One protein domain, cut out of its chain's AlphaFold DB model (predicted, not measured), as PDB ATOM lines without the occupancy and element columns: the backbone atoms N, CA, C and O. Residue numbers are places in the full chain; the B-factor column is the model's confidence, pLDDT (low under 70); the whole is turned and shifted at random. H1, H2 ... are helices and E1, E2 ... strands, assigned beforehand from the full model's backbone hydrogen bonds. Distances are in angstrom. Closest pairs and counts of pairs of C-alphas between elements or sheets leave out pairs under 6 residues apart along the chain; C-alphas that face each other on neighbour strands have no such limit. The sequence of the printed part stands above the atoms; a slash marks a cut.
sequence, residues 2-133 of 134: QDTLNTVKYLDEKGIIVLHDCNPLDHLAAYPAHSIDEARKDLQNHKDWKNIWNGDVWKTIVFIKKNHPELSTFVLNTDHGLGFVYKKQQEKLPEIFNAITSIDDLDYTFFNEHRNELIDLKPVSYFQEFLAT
ATOM      1  N   GLN A   2      22.302  32.274   2.572       90.75
ATOM      2  CA  GLN A   2      21.553  33.544   2.577       90.75
ATOM      3  C   GLN A   2      22.087  34.594   1.583       90.75
ATOM      4  O   GLN A   2      21.292  35.291   0.952       90.75
ATOM      5  N   ASP A   3      23.406  34.664   1.396       91.94
ATOM      6  CA  ASP A   3      24.040  35.610   0.465       91.94
ATOM      7  C   ASP A   3      23.641  35.348  -0.991       91.94
ATOM      8  O   ASP A   3      23.293  36.274  -1.728       91.94
ATOM      9  N   THR A   4      23.589  34.077  -1.398       94.25
ATOM     10  CA  THR A   4      23.139  33.690  -2.738       94.25
ATOM     11  C   THR A   4      21.675  34.065  -2.952       94.25
ATOM     12  O   THR A   4      21.352  34.679  -3.964       94.25
ATOM     13  N   LEU A   5      20.795  33.798  -1.980       94.31
ATOM     14  CA  LEU A   5      19.378  34.180  -2.074       94.31
ATOM     15  C   LEU A   5      19.175  35.694  -2.114       94.31
ATOM     16  O   LEU A   5      18.279  36.185  -2.800       94.31
ATOM     17  N   ASN A   6      20.000  36.452  -1.393       96.62
ATOM     18  CA  ASN A   6      19.975  37.907  -1.476       96.62
ATOM     19  C   ASN A   6      20.414  38.399  -2.855       96.62
ATOM     20  O   ASN A   6      19.808  39.331  -3.374       96.62
ATOM     21  N   THR A   7      21.395  37.738  -3.467       96.12
ATOM     22  CA  THR A   7      21.882  38.064  -4.814       96.12
ATOM     23  C   THR A   7      20.846  37.726  -5.891       96.12
ATOM     24  O   THR A   7      20.596  38.544  -6.773       96.12
ATOM     25  N   VAL A   8      20.168  36.576  -5.785       95.62
ATOM     26  CA  VAL A   8      19.116  36.140  -6.729       95.62
ATOM     27  C   VAL A   8      18.006  37.186  -6.896       95.62
ATOM     28  O   VAL A   8      17.502  37.362  -8.004       95.62
ATOM     29  N   LYS A   9      17.649  37.924  -5.834       95.44
ATOM     30  CA  LYS A   9      16.614  38.980  -5.878       95.44
ATOM     31  C   LYS A   9      16.911  40.084  -6.898       95.44
ATOM     32  O   LYS A   9      15.982  40.730  -7.372       95.44
ATOM     33  N   TYR A  10      18.186  40.293  -7.214       96.69
ATOM     34  CA  TYR A  10      18.662  41.319  -8.139       96.69
ATOM     35  C   TYR A  10      19.192  40.729  -9.449       96.69
ATOM     36  O   TYR A  10      19.742  41.459 -10.268       96.69
ATOM     37  N   LEU A  11      19.054  39.416  -9.648       96.56
ATOM     38  CA  LEU A  11      19.544  38.747 -10.842       96.56
ATOM     39  C   LEU A  11      18.650  39.089 -12.039       96.56
ATOM     40  O   LEU A  11      17.441  38.854 -12.003       96.56
ATOM     41  N   ASP A  12      19.242  39.609 -13.111       96.25
ATOM     42  CA  ASP A  12      18.547  39.795 -14.387       96.25
ATOM     43  C   ASP A  12      18.101  38.459 -14.993       96.25
ATOM     44  O   ASP A  12      18.610  37.397 -14.641       96.25
ATOM     45  N   GLU A  13      17.165  38.499 -15.943       93.56
ATOM     46  CA  GLU A  13      16.641  37.288 -16.600       93.56
ATOM     47  C   GLU A  13      17.738  36.446 -17.269       93.56
ATOM     48  O   GLU A  13      17.697  35.222 -17.232       93.56
ATOM     49  N   LYS A  14      18.758  37.107 -17.826       93.12
ATOM     50  CA  LYS A  14      19.949  36.464 -18.409       93.12
ATOM     51  C   LYS A  14      21.165  36.478 -17.479       93.12
ATOM     52  O   LYS A  14      22.278  36.178 -17.907       93.12
ATOM     53  N   GLY A  15      20.976  36.904 -16.234       96.19
ATOM     54  CA  GLY A  15      22.042  36.990 -15.253       96.19
ATOM     55  C   GLY A  15      22.472  35.608 -14.774       96.19
ATOM     56  O   GLY A  15      21.658  34.691 -14.647       96.19
ATOM     57  N   ILE A  16      23.760  35.475 -14.466       97.44
ATOM     58  CA  ILE A  16      24.353  34.252 -13.926       97.44
ATOM     59  C   ILE A  16      25.121  34.619 -12.661       97.44
ATOM     60  O   ILE A  16      25.943  35.536 -12.669       97.44
ATOM     61  N   ILE A  17      24.869  33.886 -11.582       97.81
ATOM     62  CA  ILE A  17      25.680  33.923 -10.365       97.81
ATOM     63  C   ILE A  17      26.667  32.761 -10.442       97.81
ATOM     64  O   ILE A  17      26.266  31.631 -10.725       97.81
ATOM     65  N   VAL A  18      27.942  33.037 -10.166       97.56
ATOM     66  CA  VAL A  18      28.992  32.019 -10.062       97.56
ATOM     67  C   VAL A  18      29.497  31.972  -8.621       97.56
ATOM     68  O   VAL A  18      29.837  33.004  -8.046       97.56
ATOM     69  N   LEU A  19      29.518  30.777  -8.040       97.31
ATOM     70  CA  LEU A  19      29.969  30.473  -6.685       97.31
ATOM     71  C   LEU A  19      31.224  29.595  -6.773       97.31
ATOM     72  O   LEU A  19      31.214  28.602  -7.492       97.31
ATOM     73  N   HIS A  20      32.289  29.929  -6.050       95.69
ATOM     74  CA  HIS A  20      33.463  29.054  -5.930       95.69
ATOM     75  C   HIS A  20      33.224  27.942  -4.891       95.69
ATOM     76  O   HIS A  20      32.205  27.950  -4.198       95.69
ATOM     77  N   ASP A  21      34.156  26.990  -4.789       96.19
ATOM     78  CA  ASP A  21      34.236  25.996  -3.708       96.19
ATOM     79  C   ASP A  21      33.027  25.046  -3.577       96.19
ATOM     80  O   ASP A  21      32.760  24.464  -2.525       96.19
ATOM     81  N   CYS A  22      32.285  24.836  -4.665       98.00
ATOM     82  CA  CYS A  22      31.060  24.030  -4.664       98.00
ATOM     83  C   CYS A  22      31.295  22.506  -4.779       98.00
ATOM     84  O   CYS A  22      30.326  21.752  -4.879       98.00
ATOM     85  N   ASN A  23      32.545  22.034  -4.811       98.25
ATOM     86  CA  ASN A  23      32.923  20.630  -5.008       98.25
ATOM     87  C   ASN A  23      34.136  20.226  -4.135       98.25
ATOM     88  O   ASN A  23      35.230  19.998  -4.668       98.25
ATOM     89  N   PRO A  24      33.976  20.091  -2.801       97.56
ATOM     90  CA  PRO A  24      35.063  19.649  -1.928       97.56
ATOM     91  C   PRO A  24      35.578  18.258  -2.315       97.56
ATOM     92  O   PRO A  24      34.801  17.349  -2.623       97.56
ATOM     93  N   LEU A  25      36.899  18.072  -2.300       95.81
ATOM     94  CA  LEU A  25      37.543  16.825  -2.749       95.81
ATOM     95  C   LEU A  25      37.692  15.773  -1.643       95.81
ATOM     96  O   LEU A  25      37.896  14.597  -1.940       95.81
ATOM     97  N   ASP A  26      37.601  16.187  -0.380       97.12
ATOM     98  CA  ASP A  26      37.600  15.306   0.782       97.12
ATOM     99  C   ASP A  26      36.814  15.921   1.955       97.12
ATOM    100  O   ASP A  26      36.400  17.081   1.922       97.12
ATOM    101  N   HIS A  27      36.592  15.110   2.993       97.31
ATOM    102  CA  HIS A  27      35.817  15.489   4.175       97.31
ATOM    103  C   HIS A  27      36.451  16.623   4.992       97.31
ATOM    104  O   HIS A  27      35.726  17.340   5.674       97.31
ATOM    105  N   LEU A  28      37.776  16.804   4.928       97.50
ATOM    106  CA  LEU A  28      38.449  17.898   5.631       97.50
ATOM    107  C   LEU A  28      38.262  19.209   4.872       97.50
ATOM    108  O   LEU A  28      37.999  20.242   5.480       97.50
ATOM    109  N   ALA A  29      38.334  19.171   3.540       97.50
ATOM    110  CA  ALA A  29      38.006  20.325   2.712       97.50
ATOM    111  C   ALA A  29      36.539  20.753   2.888       97.50
ATOM    112  O   ALA A  29      36.246  21.945   2.854       97.50
ATOM    113  N   ALA A  30      35.642  19.795   3.143       97.50
ATOM    114  CA  ALA A  30      34.231  20.034   3.445       97.50
ATOM    115  C   ALA A  30      33.927  20.364   4.923       97.50
ATOM    116  O   ALA A  30      32.755  20.409   5.301       97.50
ATOM    117  N   TYR A  31      34.946  20.531   5.776       96.88
ATOM    118  CA  TYR A  31      34.757  20.721   7.216       96.88
ATOM    119  C   TYR A  31      33.888  21.960   7.503       96.88
ATOM    120  O   TYR A  31      34.210  23.041   7.012       96.88
ATOM    121  N   PRO A  32      32.801  21.852   8.282       93.88
ATOM    122  CA  PRO A  32      31.952  22.998   8.578       93.88
ATOM    123  C   PRO A  32      32.664  23.942   9.557       93.88
ATOM    124  O   PRO A  32      32.997  23.557  10.673       93.88
ATOM    125  N   ALA A  33      32.888  25.183   9.132       94.94
ATOM    126  CA  ALA A  33      33.449  26.259   9.945       94.94
ATOM    127  C   ALA A  33      32.889  27.608   9.471       94.94
ATOM    128  O   ALA A  33      32.385  27.722   8.352       94.94
ATOM    129  N   HIS A  34      32.992  28.656  10.283       92.62
ATOM    130  CA  HIS A  34      32.593  30.004   9.874       92.62
ATOM    131  C   HIS A  34      33.676  30.716   9.056       92.62
ATOM    132  O   HIS A  34      33.397  31.721   8.401       92.62
ATOM    133  N   SER A  35      34.917  30.228   9.098       94.69
ATOM    134  CA  SER A  35      36.039  30.803   8.355       94.69
ATOM    135  C   SER A  35      37.181  29.806   8.149       94.69
ATOM    136  O   SER A  35      37.323  28.831   8.889       94.69
ATOM    137  N   ILE A  36      38.067  30.116   7.198       94.50
ATOM    138  CA  ILE A  36      39.312  29.367   6.989       94.50
ATOM    139  C   ILE A  36      40.221  29.390   8.226       94.50
ATOM    140  O   ILE A  36      40.900  28.403   8.495       94.50
ATOM    141  N   ASP A  37      40.252  30.484   8.991       97.31
ATOM    142  CA  ASP A  37      41.117  30.590  10.172       97.31
ATOM    143  C   ASP A  37      40.619  29.702  11.316       97.31
ATOM    144  O   ASP A  37      41.421  29.077  12.010       97.31
ATOM    145  N   GLU A  38      39.300  29.582  11.465       97.62
ATOM    146  CA  GLU A  38      38.680  28.610  12.365       97.62
ATOM    147  C   GLU A  38      38.976  27.175  11.916       97.62
ATOM    148  O   GLU A  38      39.519  26.400  12.700       97.62
ATOM    149  N   ALA A  39      38.744  26.845  10.639       97.31
ATOM    150  CA  ALA A  39      39.055  25.518  10.104       97.31
ATOM    151  C   ALA A  39      40.538  25.155  10.294       97.31
ATOM    152  O   ALA A  39      40.868  24.044  10.704       97.31
ATOM    153  N   ARG A  40      41.454  26.104  10.054       97.19
ATOM    154  CA  ARG A  40      42.894  25.925  10.294       97.19
ATOM    155  C   ARG A  40      43.196  25.634  11.749       97.19
ATOM    156  O   ARG A  40      43.990  24.739  12.009       97.19
ATOM    157  N   LYS A  41      42.600  26.383  12.676       97.62
ATOM    158  CA  LYS A  41      42.800  26.197  14.114       97.62
ATOM    159  C   LYS A  41      42.300  24.826  14.569       97.62
ATOM    160  O   LYS A  41      43.011  24.143  15.304       97.62
ATOM    161  N   ASP A  42      41.123  24.418  14.113       97.62
ATOM    162  CA  ASP A  42      40.502  23.152  14.506       97.62
ATOM    163  C   ASP A  42      41.241  21.944  13.915       97.62
ATOM    164  O   ASP A  42      41.468  20.942  14.596       97.62
ATOM    165  N   LEU A  43      41.686  22.058  12.660       97.06
ATOM    166  CA  LEU A  43      42.337  20.978  11.916       97.06
ATOM    167  C   LEU A  43      43.872  21.016  11.987       97.06
ATOM    168  O   LEU A  43      44.518  20.161  11.381       97.06
ATOM    169  N   GLN A  44      44.481  21.944  12.737       94.69
ATOM    170  CA  GLN A  44      45.942  22.159  12.758       94.69
ATOM    171  C   GLN A  44      46.760  20.899  13.085       94.69
ATOM    172  O   GLN A  44      47.893  20.763  12.633       94.69
ATOM    173  N   ASN A  45      46.189  19.978  13.868       96.06
ATOM    174  CA  ASN A  45      46.841  18.736  14.291       96.06
ATOM    175  C   ASN A  45      46.384  17.511  13.479       96.06
ATOM    176  O   ASN A  45      46.817  16.391  13.757       96.06
ATOM    177  N   HIS A  46      45.494  17.689  12.500       96.56
ATOM    178  CA  HIS A  46      45.002  16.596  11.675       96.56
ATOM    179  C   HIS A  46      46.030  16.264  10.587       96.56
ATOM    180  O   HIS A  46      46.279  17.057   9.685       96.56
ATOM    181  N   LYS A  47      46.619  15.063  10.648       96.19
ATOM    182  CA  LYS A  47      47.734  14.640   9.776       96.19
ATOM    183  C   LYS A  47      47.453  14.760   8.268       96.19
ATOM    184  O   LYS A  47      48.373  15.004   7.500       96.19
ATOM    185  N   ASP A  48      46.194  14.586   7.864       96.25
ATOM    186  CA  ASP A  48      45.776  14.602   6.456       96.25
ATOM    187  C   ASP A  48      45.260  15.985   6.008       96.25
ATOM    188  O   ASP A  48      44.764  16.129   4.889       96.25
ATOM    189  N   TRP A  49      45.351  17.009   6.869       96.19
ATOM    190  CA  TRP A  49      44.887  18.355   6.548       96.19
ATOM    191  C   TRP A  49      45.810  19.047   5.546       96.19
ATOM    192  O   TRP A  49      46.984  19.293   5.811       96.19
ATOM    193  N   LYS A  50      45.254  19.402   4.386       95.12
ATOM    194  CA  LYS A  50      45.993  20.005   3.261       95.12
ATOM    195  C   LYS A  50      45.979  21.532   3.270       95.12
ATOM    196  O   LYS A  50      46.468  22.138   2.323       95.12
ATOM    197  N   ASN A  51      45.408  22.152   4.306       94.62
ATOM    198  CA  ASN A  51      45.183  23.598   4.364       94.62
ATOM    199  C   ASN A  51      44.307  24.131   3.205       94.62
ATOM    200  O   ASN A  51      44.507  25.251   2.739       94.62
ATOM    201  N   ILE A  52      43.353  23.315   2.741       94.88
ATOM    202  CA  ILE A  52      42.387  23.629   1.676       94.88
ATOM    203  C   ILE A  52      40.993  23.505   2.272       94.88
ATOM    204  O   ILE A  52      40.630  22.418   2.709       94.88
ATOM    205  N   TRP A  53      40.210  24.579   2.253       97.00
ATOM    206  CA  TRP A  53      38.876  24.608   2.844       97.00
ATOM    207  C   TRP A  53      37.863  25.160   1.848       97.00
ATOM    208  O   TRP A  53      38.006  26.287   1.386       97.00
ATOM    209  N   ASN A  54      36.846  24.358   1.556       96.81
ATOM    210  CA  ASN A  54      35.675  24.732   0.771       96.81
ATOM    211  C   ASN A  54      34.433  24.900   1.666       96.81
ATOM    212  O   ASN A  54      33.430  25.473   1.249       96.81
ATOM    213  N   GLY A  55      34.489  24.368   2.893       95.50
ATOM    214  CA  GLY A  55      33.365  24.342   3.816       95.50
ATOM    215  C   GLY A  55      32.184  23.556   3.253       95.50
ATOM    216  O   GLY A  55      32.334  22.575   2.521       95.50
ATOM    217  N   ASP A  56      30.984  24.008   3.576       95.00
ATOM    218  CA  ASP A  56      29.737  23.391   3.146       95.00
ATOM    219  C   ASP A  56      29.039  24.170   2.019       95.00
ATOM    220  O   ASP A  56      27.832  24.035   1.815       95.00
ATOM    221  N   VAL A  57      29.793  24.944   1.222       96.06
ATOM    222  CA  VAL A  57      29.248  25.761   0.119       96.06
ATOM    223  C   VAL A  57      28.422  24.924  -0.865       96.06
ATOM    224  O   VAL A  57      27.368  25.376  -1.320       96.06
ATOM    225  N   TRP A  58      28.820  23.674  -1.119       97.50
ATOM    226  CA  TRP A  58      28.071  22.713  -1.938       97.50
ATOM    227  C   TRP A  58      26.611  22.522  -1.476       97.50
ATOM    228  O   TRP A  58      25.725  22.336  -2.315       97.50
ATOM    229  N   LYS A  59      26.314  22.656  -0.172       97.81
ATOM    230  CA  LYS A  59      24.942  22.606   0.361       97.81
ATOM    231  C   LYS A  59      24.073  23.737  -0.174       97.81
ATOM    232  O   LYS A  59      22.867  23.560  -0.303       97.81
ATOM    233  N   THR A  60      24.661  24.876  -0.551       97.19
ATOM    234  CA  THR A  60      23.923  25.976  -1.192       97.19
ATOM    235  C   THR A  60      23.380  25.559  -2.561       97.19
ATOM    236  O   THR A  60      22.239  25.887  -2.876       97.19
ATOM    237  N   ILE A  61      24.132  24.778  -3.344       98.06
ATOM    238  CA  ILE A  61      23.647  24.231  -4.624       98.06
ATOM    239  C   ILE A  61      22.482  23.266  -4.381       98.06
ATOM    240  O   ILE A  61      21.424  23.404  -4.994       98.06
ATOM    241  N   VAL A  62      22.635  22.343  -3.426       97.94
ATOM    242  CA  VAL A  62      21.573  21.392  -3.050       97.94
ATOM    243  C   VAL A  62      20.322  22.123  -2.558       97.94
ATOM    244  O   VAL A  62      19.207  21.769  -2.945       97.94
ATOM    245  N   PHE A  63      20.497  23.174  -1.756       97.56
ATOM    246  CA  PHE A  63      19.411  24.020  -1.273       97.56
ATOM    247  C   PHE A  63      18.638  24.676  -2.409       97.56
ATOM    248  O   PHE A  63      17.406  24.627  -2.406       97.56
ATOM    249  N   ILE A  64      19.341  25.264  -3.375       97.06
ATOM    250  CA  ILE A  64      18.705  25.931  -4.512       97.06
ATOM    251  C   ILE A  64      17.913  24.917  -5.330       97.06
ATOM    252  O   ILE A  64      16.714  25.106  -5.511       97.06
ATOM    253  N   LYS A  65      18.527  23.794  -5.717       96.75
ATOM    254  CA  LYS A  65      17.828  22.734  -6.461       96.75
ATOM    255  C   LYS A  65      16.577  22.256  -5.728       96.75
ATOM    256  O   LYS A  65      15.515  22.129  -6.324       96.75
ATOM    257  N   LYS A  66      16.663  22.007  -4.419       96.06
ATOM    258  CA  LYS A  66      15.526  21.470  -3.659       96.06
ATOM    259  C   LYS A  66      14.377  22.473  -3.503       96.06
ATOM    260  O   LYS A  66      13.221  22.058  -3.544       96.06
ATOM    261  N   ASN A  67      14.681  23.757  -3.301       95.75
ATOM    262  CA  ASN A  67      13.698  24.737  -2.817       95.75
ATOM    263  C   ASN A  67      13.313  25.823  -3.834       95.75
ATOM    264  O   ASN A  67      12.329  26.521  -3.605       95.75
ATOM    265  N   HIS A  68      14.050  25.961  -4.938       96.00
ATOM    266  CA  HIS A  68      13.863  27.020  -5.933       96.00
ATOM    267  C   HIS A  68      13.674  26.436  -7.339       96.00
ATOM    268  O   HIS A  68      14.591  26.488  -8.159       96.00
ATOM    269  N   PRO A  69      12.497  25.854  -7.647       96.25
ATOM    270  CA  PRO A  69      12.240  25.222  -8.941       96.25
ATOM    271  C   PRO A  69      12.284  26.179 -10.139       96.25
ATOM    272  O   PRO A  69      12.379  25.730 -11.281       96.25
ATOM    273  N   GLU A  70      12.208  27.484  -9.898       96.31
ATOM    274  CA  GLU A  70      12.384  28.549 -10.884       96.31
ATOM    275  C   GLU A  70      13.853  28.806 -11.269       96.31
ATOM    276  O   GLU A  70      14.118  29.508 -12.249       96.31
ATOM    277  N   LEU A  71      14.805  28.254 -10.512       97.00
ATOM    278  CA  LEU A  71      16.241  28.381 -10.742       97.00
ATOM    279  C   LEU A  71      16.832  27.054 -11.208       97.00
ATOM    280  O   LEU A  71      16.399  25.980 -10.799       97.00
ATOM    281  N   SER A  72      17.883  27.141 -12.016       96.75
ATOM    282  CA  SER A  72      18.702  25.999 -12.410       96.75
ATOM    283  C   SER A  72      20.125  26.179 -11.911       96.75
ATOM    284  O   SER A  72      20.631  27.302 -11.813       96.75
ATOM    285  N   THR A  73      20.782  25.056 -11.620       97.62
ATOM    286  CA  THR A  73      22.167  25.051 -11.156       97.62
ATOM    287  C   THR A  73      22.964  23.894 -11.728       97.62
ATOM    288  O   THR A  73      22.427  22.795 -11.852       97.62
ATOM    289  N   PHE A  74      24.255  24.111 -11.946       98.19
ATOM    290  CA  PHE A  74      25.237  23.049 -12.171       98.19
ATOM    291  C   PHE A  74      26.578  23.452 -11.564       98.19
ATOM    292  O   PHE A  74      26.798  24.633 -11.292       98.19
ATOM    293  N   VAL A  75      27.485  22.498 -11.374       98.75
ATOM    294  CA  VAL A  75      28.850  22.784 -10.911       98.75
ATOM    295  C   VAL A  75      29.853  22.319 -11.955       98.75
ATOM    296  O   VAL A  75      29.840  21.158 -12.352       98.75
ATOM    297  N   LEU A  76      30.755  23.194 -12.398       98.69
ATOM    298  CA  LEU A  76      31.891  22.778 -13.223       98.69
ATOM    299  C   LEU A  76      32.972  22.146 -12.348       98.69
ATOM    300  O   LEU A  76      33.395  22.728 -11.350       98.69
ATOM    301  N   ASN A  77      33.467  20.981 -12.763       98.19
ATOM    302  CA  ASN A  77      34.558  20.265 -12.111       98.19
ATOM    303  C   ASN A  77      35.923  20.899 -12.430       98.19
ATOM    304  O   ASN A  77      36.726  20.360 -13.195       98.19
ATOM    305  N   THR A  78      36.157  22.082 -11.876       96.75
ATOM    306  CA  THR A  78      37.428  22.811 -11.909       96.75
ATOM    307  C   THR A  78      37.516  23.706 -10.687       96.75
ATOM    308  O   THR A  78      36.475  24.067 -10.147       96.75
ATOM    309  N   ASP A  79      38.731  24.030 -10.247       93.19
ATOM    310  CA  ASP A  79      38.975  24.963  -9.137       93.19
ATOM    311  C   ASP A  79      38.095  24.698  -7.899       93.19
ATOM    312  O   ASP A  79      37.351  25.556  -7.443       93.19
ATOM    313  N   HIS A  80      38.091  23.451  -7.415       95.75
ATOM    314  CA  HIS A  80      37.252  23.017  -6.286       95.75
ATOM    315  C   HIS A  80      35.734  23.228  -6.461       95.75
ATOM    316  O   HIS A  80      34.978  23.153  -5.496       95.75
ATOM    317  N   GLY A  81      35.270  23.398  -7.700       98.00
ATOM    318  CA  GLY A  81      33.866  23.484  -8.079       98.00
ATOM    319  C   GLY A  81      33.394  24.915  -8.294       98.00
ATOM    320  O   GLY A  81      33.235  25.661  -7.334       98.00
ATOM    321  N   LEU A  82      33.053  25.254  -9.539       98.38
ATOM    322  CA  LEU A  82      32.370  26.508  -9.866       98.38
ATOM    323  C   LEU A  82      30.874  26.256 -10.041       98.38
ATOM    324  O   LEU A  82      30.459  25.679 -11.046       98.38
ATOM    325  N   GLY A  83      30.074  26.658  -9.059       98.25
ATOM    326  CA  GLY A  83      28.621  26.555  -9.075       98.25
ATOM    327  C   GLY A  83      27.970  27.693  -9.845       98.25
ATOM    328  O   GLY A  83      28.177  28.860  -9.537       98.25
ATOM    329  N   PHE A  84      27.152  27.353 -10.828       98.19
ATOM    330  CA  PHE A  84      26.362  28.284 -11.619       98.19
ATOM    331  C   PHE A  84      24.934  28.286 -11.092       98.19
ATOM    332  O   PHE A  84      24.356  27.222 -10.882       98.19
ATOM    333  N   VAL A  85      24.356  29.472 -10.910       97.94
ATOM    334  CA  VAL A  85      22.948  29.666 -10.545       97.94
ATOM    335  C   VAL A  85      22.350  30.702 -11.487       97.94
ATOM    336  O   VAL A  85      22.888  31.802 -11.626       97.94
ATOM    337  N   TYR A  86      21.247  30.359 -12.144       97.19
ATOM    338  CA  TYR A  86      20.601  31.222 -13.132       97.19
ATOM    339  C   TYR A  86      19.095  30.958 -13.209       97.19
ATOM    340  O   TYR A  86      18.604  29.909 -12.781       97.19
ATOM    341  N   LYS A  87      18.354  31.933 -13.743       96.19
ATOM    342  CA  LYS A  87      16.902  31.846 -13.917       96.19
ATOM    343  C   LYS A  87      16.569  30.925 -15.081       96.19
ATOM    344  O   LYS A  87      16.807  31.251 -16.239       96.19
ATOM    345  N   LYS A  88      16.047  29.752 -14.748       94.75
ATOM    346  CA  LYS A  88      15.515  28.765 -15.685       94.75
ATOM    347  C   LYS A  88      14.810  27.711 -14.856       94.75
ATOM    348  O   LYS A  88      15.409  27.172 -13.926       94.75
ATOM    349  N   GLN A  89      13.572  27.392 -15.216       94.06
ATOM    350  CA  GLN A  89      12.845  26.325 -14.545       94.06
ATOM    351  C   GLN A  89      13.632  25.016 -14.652       94.06
ATOM    352  O   GLN A  89      13.964  24.582 -15.759       94.06
ATOM    353  N   GLN A  90      13.955  24.423 -13.504       90.12
ATOM    354  CA  GLN A  90      14.750  23.201 -13.472       90.12
ATOM    355  C   GLN A  90      13.967  22.000 -13.997       90.12
ATOM    356  O   GLN A  90      12.737  21.922 -13.907       90.12
ATOM    357  N   GLU A  91      14.715  21.027 -14.504       87.38
ATOM    358  CA  GLU A  91      14.189  19.702 -14.800       87.38
ATOM    359  C   GLU A  91      13.817  18.957 -13.508       87.38
ATOM    360  O   GLU A  91      14.091  19.395 -12.388       87.38
ATOM    361  N   LYS A  92      13.165  17.802 -13.659       94.12
ATOM    362  CA  LYS A  92      12.780  16.959 -12.524       94.12
ATOM    363  C   LYS A  92      14.016  16.616 -11.680       94.12
ATOM    364  O   LYS A  92      14.996  16.088 -12.197       94.12
ATOM    365  N   LEU A  93      13.930  16.857 -10.370       96.12
ATOM    366  CA  LEU A  93      15.004  16.520  -9.439       96.12
ATOM    367  C   LEU A  93      15.279  15.005  -9.402       96.12
ATOM    368  O   LEU A  93      14.332  14.211  -9.477       96.12
ATOM    369  N   PRO A  94      16.549  14.593  -9.222       96.69
ATOM    370  CA  PRO A  94      16.900  13.202  -8.956       96.69
ATOM    371  C   PRO A  94      16.200  12.658  -7.702       96.69
ATOM    372  O   PRO A  94      15.997  13.385  -6.729       96.69
ATOM    373  N   GLU A  95      15.881  11.360  -7.685       96.94
ATOM    374  CA  GLU A  95      15.107  10.735  -6.594       96.94
ATOM    375  C   GLU A  95      15.775  10.843  -5.220       96.94
ATOM    376  O   GLU A  95      15.079  10.885  -4.208       96.94
ATOM    377  N   ILE A  96      17.107  10.970  -5.174       97.19
ATOM    378  CA  ILE A  96      17.854  11.157  -3.924       97.19
ATOM    379  C   ILE A  96      17.387  12.390  -3.134       97.19
ATOM    380  O   ILE A  96      17.423  12.386  -1.905       97.19
ATOM    381  N   PHE A  97      16.843  13.416  -3.801       97.19
ATOM    382  CA  PHE A  97      16.288  14.594  -3.129       97.19
ATOM    383  C   PHE A  97      15.068  14.276  -2.254       97.19
ATOM    384  O   PHE A  97      14.768  15.058  -1.347       97.19
ATOM    385  N   ASN A  98      14.397  13.139  -2.471       96.38
ATOM    386  CA  ASN A  98      13.304  12.668  -1.616       96.38
ATOM    387  C   ASN A  98      13.806  12.181  -0.248       96.38
ATOM    388  O   ASN A  98      13.057  12.246   0.724       96.38
ATOM    389  N   ALA A  99      15.059  11.721  -0.159       95.31
ATOM    390  CA  ALA A  99      15.671  11.274   1.093       95.31
ATOM    391  C   ALA A  99      16.178  12.441   1.962       95.31
ATOM    392  O   ALA A  99      16.401  12.274   3.157       95.31
ATOM    393  N   ILE A 100      16.342  13.632   1.378       96.88
ATOM    394  CA  ILE A 100      16.836  14.821   2.080       96.88
ATOM    395  C   ILE A 100      15.687  15.445   2.873       96.88
ATOM    396  O   ILE A 100      14.823  16.102   2.291       96.88
ATOM    397  N   THR A 101      15.674  15.285   4.190       94.38
ATOM    398  CA  THR A 101      14.705  15.953   5.079       94.38
ATOM    399  C   THR A 101      15.191  17.331   5.521       94.38
ATOM    400  O   THR A 101      14.409  18.277   5.560       94.38
ATOM    401  N   SER A 102      16.491  17.449   5.786       95.81
ATOM    402  CA  SER A 102      17.184  18.663   6.203       95.81
ATOM    403  C   SER A 102      18.501  18.769   5.442       95.81
ATOM    404  O   SER A 102      19.205  17.778   5.266       95.81
ATOM    405  N   ILE A 103      18.818  19.966   4.951       95.31
ATOM    406  CA  ILE A 103      20.073  20.223   4.229       95.31
ATOM    407  C   ILE A 103      21.235  20.382   5.210       95.31
ATOM    408  O   ILE A 103      22.357  19.973   4.909       95.31
ATOM    409  N   ASP A 104      20.961  20.927   6.395       93.25
ATOM    410  CA  ASP A 104      21.970  21.152   7.427       93.25
ATOM    411  C   ASP A 104      22.561  19.825   7.919       93.25
ATOM    412  O   ASP A 104      23.770  19.742   8.137       93.25
ATOM    413  N   ASP A 105      21.744  18.768   7.947       93.75
ATOM    414  CA  ASP A 105      22.127  17.428   8.407       93.75
ATOM    415  C   ASP A 105      22.946  16.631   7.378       93.75
ATOM    416  O   ASP A 105      23.430  15.541   7.684       93.75
ATOM    417  N   LEU A 106      23.115  17.140   6.151       96.62
ATOM    418  CA  LEU A 106      23.899  16.435   5.142       96.62
ATOM    419  C   LEU A 106      25.392  16.487   5.484       96.62
ATOM    420  O   LEU A 106      25.956  17.561   5.716       96.62
ATOM    421  N   ASP A 107      26.049  15.334   5.452       96.81
ATOM    422  CA  ASP A 107      27.489  15.219   5.657       96.81
ATOM    423  C   ASP A 107      28.247  14.995   4.336       96.81
ATOM    424  O   ASP A 107      27.668  14.845   3.253       96.81
ATOM    425  N   TYR A 108      29.578  15.004   4.420       97.75
ATOM    426  CA  TYR A 108      30.424  14.778   3.251       97.75
ATOM    427  C   TYR A 108      30.289  13.360   2.684       97.75
ATOM    428  O   TYR A 108      30.458  13.173   1.482       97.75
ATOM    429  N   THR A 109      30.002  12.357   3.517       98.06
ATOM    430  CA  THR A 109      29.866  10.967   3.063       98.06
ATOM    431  C   THR A 109      28.700  10.859   2.089       98.06
ATOM    432  O   THR A 109      28.894  10.433   0.949       98.06
ATOM    433  N   PHE A 110      27.533  11.366   2.491       97.94
ATOM    434  CA  PHE A 110      26.346  11.428   1.644       97.94
ATOM    435  C   PHE A 110      26.586  12.265   0.381       97.94
ATOM    436  O   PHE A 110      26.220  11.857  -0.724       97.94
ATOM    437  N   PHE A 111      27.245  13.422   0.522       98.31
ATOM    438  CA  PHE A 111      27.630  14.238  -0.630       98.31
ATOM    439  C   PHE A 111      28.494  13.466  -1.623       98.31
ATOM    440  O   PHE A 111      28.251  13.515  -2.824       98.31
ATOM    441  N   ASN A 112      29.517  12.769  -1.135       98.31
ATOM    442  CA  ASN A 112      30.477  12.086  -1.983       98.31
ATOM    443  C   ASN A 112      29.842  10.910  -2.736       98.31
ATOM    444  O   ASN A 112      30.179  10.694  -3.899       98.31
ATOM    445  N   GLU A 113      28.918  10.190  -2.098       98.25
ATOM    446  CA  GLU A 113      28.168   9.085  -2.707       98.25
ATOM    447  C   GLU A 113      27.207   9.553  -3.809       98.25
ATOM    448  O   GLU A 113      27.033   8.850  -4.804       98.25
ATOM    449  N   HIS A 114      26.632  10.751  -3.673       98.31
ATOM    450  CA  HIS A 114      25.605  11.290  -4.578       98.31
ATOM    451  C   HIS A 114      26.028  12.588  -5.275       98.31
ATOM    452  O   HIS A 114      25.202  13.432  -5.636       98.31
ATOM    453  N   ARG A 115      27.340  12.784  -5.433       98.12
ATOM    454  CA  ARG A 115      27.946  14.052  -5.862       98.12
ATOM    455  C   ARG A 115      27.336  14.563  -7.163       98.12
ATOM    456  O   ARG A 115      26.940  15.720  -7.254       98.12
ATOM    457  N   ASN A 116      27.236  13.702  -8.170       97.94
ATOM    458  CA  ASN A 116      26.755  14.110  -9.486       97.94
ATOM    459  C   ASN A 116      25.279  14.520  -9.438       97.94
ATOM    460  O   ASN A 116      24.912  15.541 -10.009       97.94
ATOM    461  N   GLU A 117      24.438  13.786  -8.717       97.94
ATOM    462  CA  GLU A 117      23.011  14.075  -8.582       97.94
ATOM    463  C   GLU A 117      22.766  15.371  -7.797       97.94
ATOM    464  O   GLU A 117      21.957  16.220  -8.199       97.94
ATOM    465  N   LEU A 118      23.487  15.539  -6.687       98.31
ATOM    466  CA  LEU A 118      23.296  16.645  -5.755       98.31
ATOM    467  C   LEU A 118      23.699  17.985  -6.359       98.31
ATOM    468  O   LEU A 118      22.925  18.934  -6.261       98.31
ATOM    469  N   ILE A 119      24.855  18.063  -7.019       98.12
ATOM    470  CA  ILE A 119      25.376  19.340  -7.532       98.12
ATOM    471  C   ILE A 119      25.339  19.474  -9.058       98.12
ATOM    472  O   ILE A 119      25.729  20.515  -9.576       98.12
ATOM    473  N   ASP A 120      24.830  18.463  -9.773       98.06
ATOM    474  CA  ASP A 120      24.906  18.382 -11.239       98.06
ATOM    475  C   ASP A 120      26.328  18.679 -11.737       98.06
ATOM    476  O   ASP A 120      26.591  19.672 -12.418       98.06
ATOM    477  N   LEU A 121      27.279  17.850 -11.293       98.50
ATOM    478  CA  LEU A 121      28.692  18.041 -11.597       98.50
ATOM    479  C   LEU A 121      28.948  17.790 -13.090       98.50
ATOM    480  O   LEU A 121      28.703  16.699 -13.608       98.50
ATOM    481  N   LYS A 122      29.484  18.795 -13.780       98.38
ATOM    482  CA  LYS A 122      29.795  18.762 -15.210       98.38
ATOM    483  C   LYS A 122      31.299  18.904 -15.460       98.38
ATOM    484  O   LYS A 122      31.991  19.589 -14.705       98.38
ATOM    485  N   PRO A 123      31.839  18.312 -16.538       98.19
ATOM    486  CA  PRO A 123      33.196  18.622 -16.980       98.19
ATOM    487  C   PRO A 123      33.292  20.076 -17.469       98.19
ATOM    488  O   PRO A 123      32.310  20.649 -17.930       98.19
ATOM    489  N   VAL A 124      34.495  20.657 -17.451       97.62
ATOM    490  CA  VAL A 124      34.743  22.041 -17.917       97.62
ATOM    491  C   VAL A 124      34.295  22.269 -19.364       97.62
ATOM    492  O   VAL A 124      33.843  23.359 -19.706       97.62
ATOM    493  N   SER A 125      34.364  21.240 -20.214       97.25
ATOM    494  CA  SER A 125      33.914  21.307 -21.609       97.25
ATOM    495  C   SER A 125      32.436  21.685 -21.754       97.25
ATOM    496  O   SER A 125      32.079  22.323 -22.741       97.25
ATOM    497  N   TYR A 126      31.603  21.374 -20.753       98.00
ATOM    498  CA  TYR A 126      30.182  21.732 -20.734       98.00
ATOM    499  C   TYR A 126      29.948  23.248 -20.769       98.00
ATOM    500  O   TYR A 126      28.894  23.702 -21.199       98.00
ATOM    501  N   PHE A 127      30.934  24.058 -20.371       97.25
ATOM    502  CA  PHE A 127      30.799  25.512 -20.399       97.25
ATOM    503  C   PHE A 127      30.456  26.046 -21.801       97.25
ATOM    504  O   PHE A 127      29.633  26.947 -21.922       97.25
ATOM    505  N   GLN A 128      31.019  25.455 -22.861       96.75
ATOM    506  CA  GLN A 128      30.702  25.850 -24.240       96.75
ATOM    507  C   GLN A 128      29.253  25.521 -24.615       96.75
ATOM    508  O   GLN A 128      28.585  26.321 -25.265       96.75
ATOM    509  N   GLU A 129      28.752  24.366 -24.170       96.88
ATOM    510  CA  GLU A 129      27.355  23.974 -24.369       96.88
ATOM    511  C   GLU A 129      26.418  24.926 -23.624       96.88
ATOM    512  O   GLU A 129      25.447  25.401 -24.203       96.88
ATOM    513  N   PHE A 130      26.742  25.274 -22.375       95.88
ATOM    514  CA  PHE A 130      25.960  26.220 -21.583       95.88
ATOM    515  C   PHE A 130      25.885  27.609 -22.231       95.88
ATOM    516  O   PHE A 130      24.793  28.170 -22.332       95.88
ATOM    517  N   LEU A 131      27.005  28.143 -22.734       94.06
ATOM    518  CA  LEU A 131      27.023  29.439 -23.424       94.06
ATOM    519  C   LEU A 131      26.133  29.465 -24.676       94.06
ATOM    520  O   LEU A 131      25.612  30.519 -25.023       94.06
ATOM    521  N   ALA A 132      25.922  28.326 -25.339       94.56
ATOM    522  CA  ALA A 132      25.011  28.233 -26.478       94.56
ATOM    523  C   ALA A 132      23.520  28.257 -26.079       94.56
ATOM    524  O   ALA A 132      22.658  28.329 -26.955       94.56
ATOM    525  N   THR A 133      23.199  28.184 -24.780       89.38
ATOM    526  CA  THR A 133      21.817  28.167 -24.266       89.38
ATOM    527  C   THR A 133      21.296  29.520 -23.765       89.38
ATOM    528  O   THR A 133      20.120  29.589 -23.402       89.38
TER     529      THR A 133
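AT A GLANCE: This is residues 2 to 133 of the 134 residues of an uncharacterized protein of Flavobacterium psychrophilum (UniProt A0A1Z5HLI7). A small antiparallel sheet of three strands, E1 E3 E2, has the longest helix, H3, packed along one face; the short helix H6 packs on H3 on that same face, beside the strands, with the short helices H4 and H5 off the sheet, and H1 and H7 only graze the sheet. H2 and the loops before and after it reach out as an arm at one end of the long axis. The printed part has 132 residues, with seven named helices and three named strands in the order H1 E1 H2 H3 E2 E3 H4 H5 H6 H7. The class is mixed, helices and strands, with under half of the residues, 62, in named elements. The whole is compact, with a radius of gyration of the C-alphas of 15.1 A, yet elongated, spanning 46 by 29 by 29 A.

HOW THE PARTS SIT: H1, residues 2 to 8, only grazes the sheet with residues 4 to 8. E1, residues 16 to 19, is an edge strand. H2, residues 36 to 43, is not on the sheet and touches no helix. H3, residues 58 to 67, runs along E2, residues 71 to 76, and E3, residues 82 to 87, at a height over the sheet of 8.9 A, and its line stands at 17 degrees to E3 on the local plane; helix and sheet form two layers, one upon the other. The closest C-alphas of H3 and E2 are those of Ile 61 and Thr 73, 6.7 A apart. E1, H2, H3 and E2 make a split strand-helix-strand unit, two strands running the same way with E3 between them, and its crossover is right-handed. E2 and E3 form a hairpin, antiparallel at 160 degrees, with N 76 and O 82 within hydrogen-bond range at 2.8 A. E3 and E1 are antiparallel at 151 degrees, with N 83 and O 19 at 2.7 A. H6, residues 115 to 119, touches H3, Leu 118 and Val 62 having the closest C-alphas at 5.7 A, and is on the same face as H3. H4, residues 95 to 98, and H6 only just touch, with 3 pairs of C-alphas within 8 A, the closest those of Ile 96 and Glu 117 at 7.5 A. H5, residues 108 to 113, is near H3. H7, residues 126 to 131, is only just on the sheet, with 5 pairs of C-alphas within 10 A, and only grazes it. Every O i to N i+4 pair is within hydrogen-bond range in H1, H2, H3, H5, H6 and H7; H4 is too short for one.

IN THESE COORDINATES: H1 begins at C-alpha 2, (21.553, 33.544, 2.577). H3 measures 14.5 A, E2 16.8 A and E3 16.9 A from first to last C-alpha. H7 ends at C-alpha 131, (27.023, 29.439, -23.424).

THE WHOLE: The C-alphas farthest apart, those of Asn 45 and Ala 132, are 47.2 A apart. The links E1 to H2 and H2 to H3 are long, 16 and 14 residues. The printed part has no cut, and no printed residue is under 70 in pLDDT.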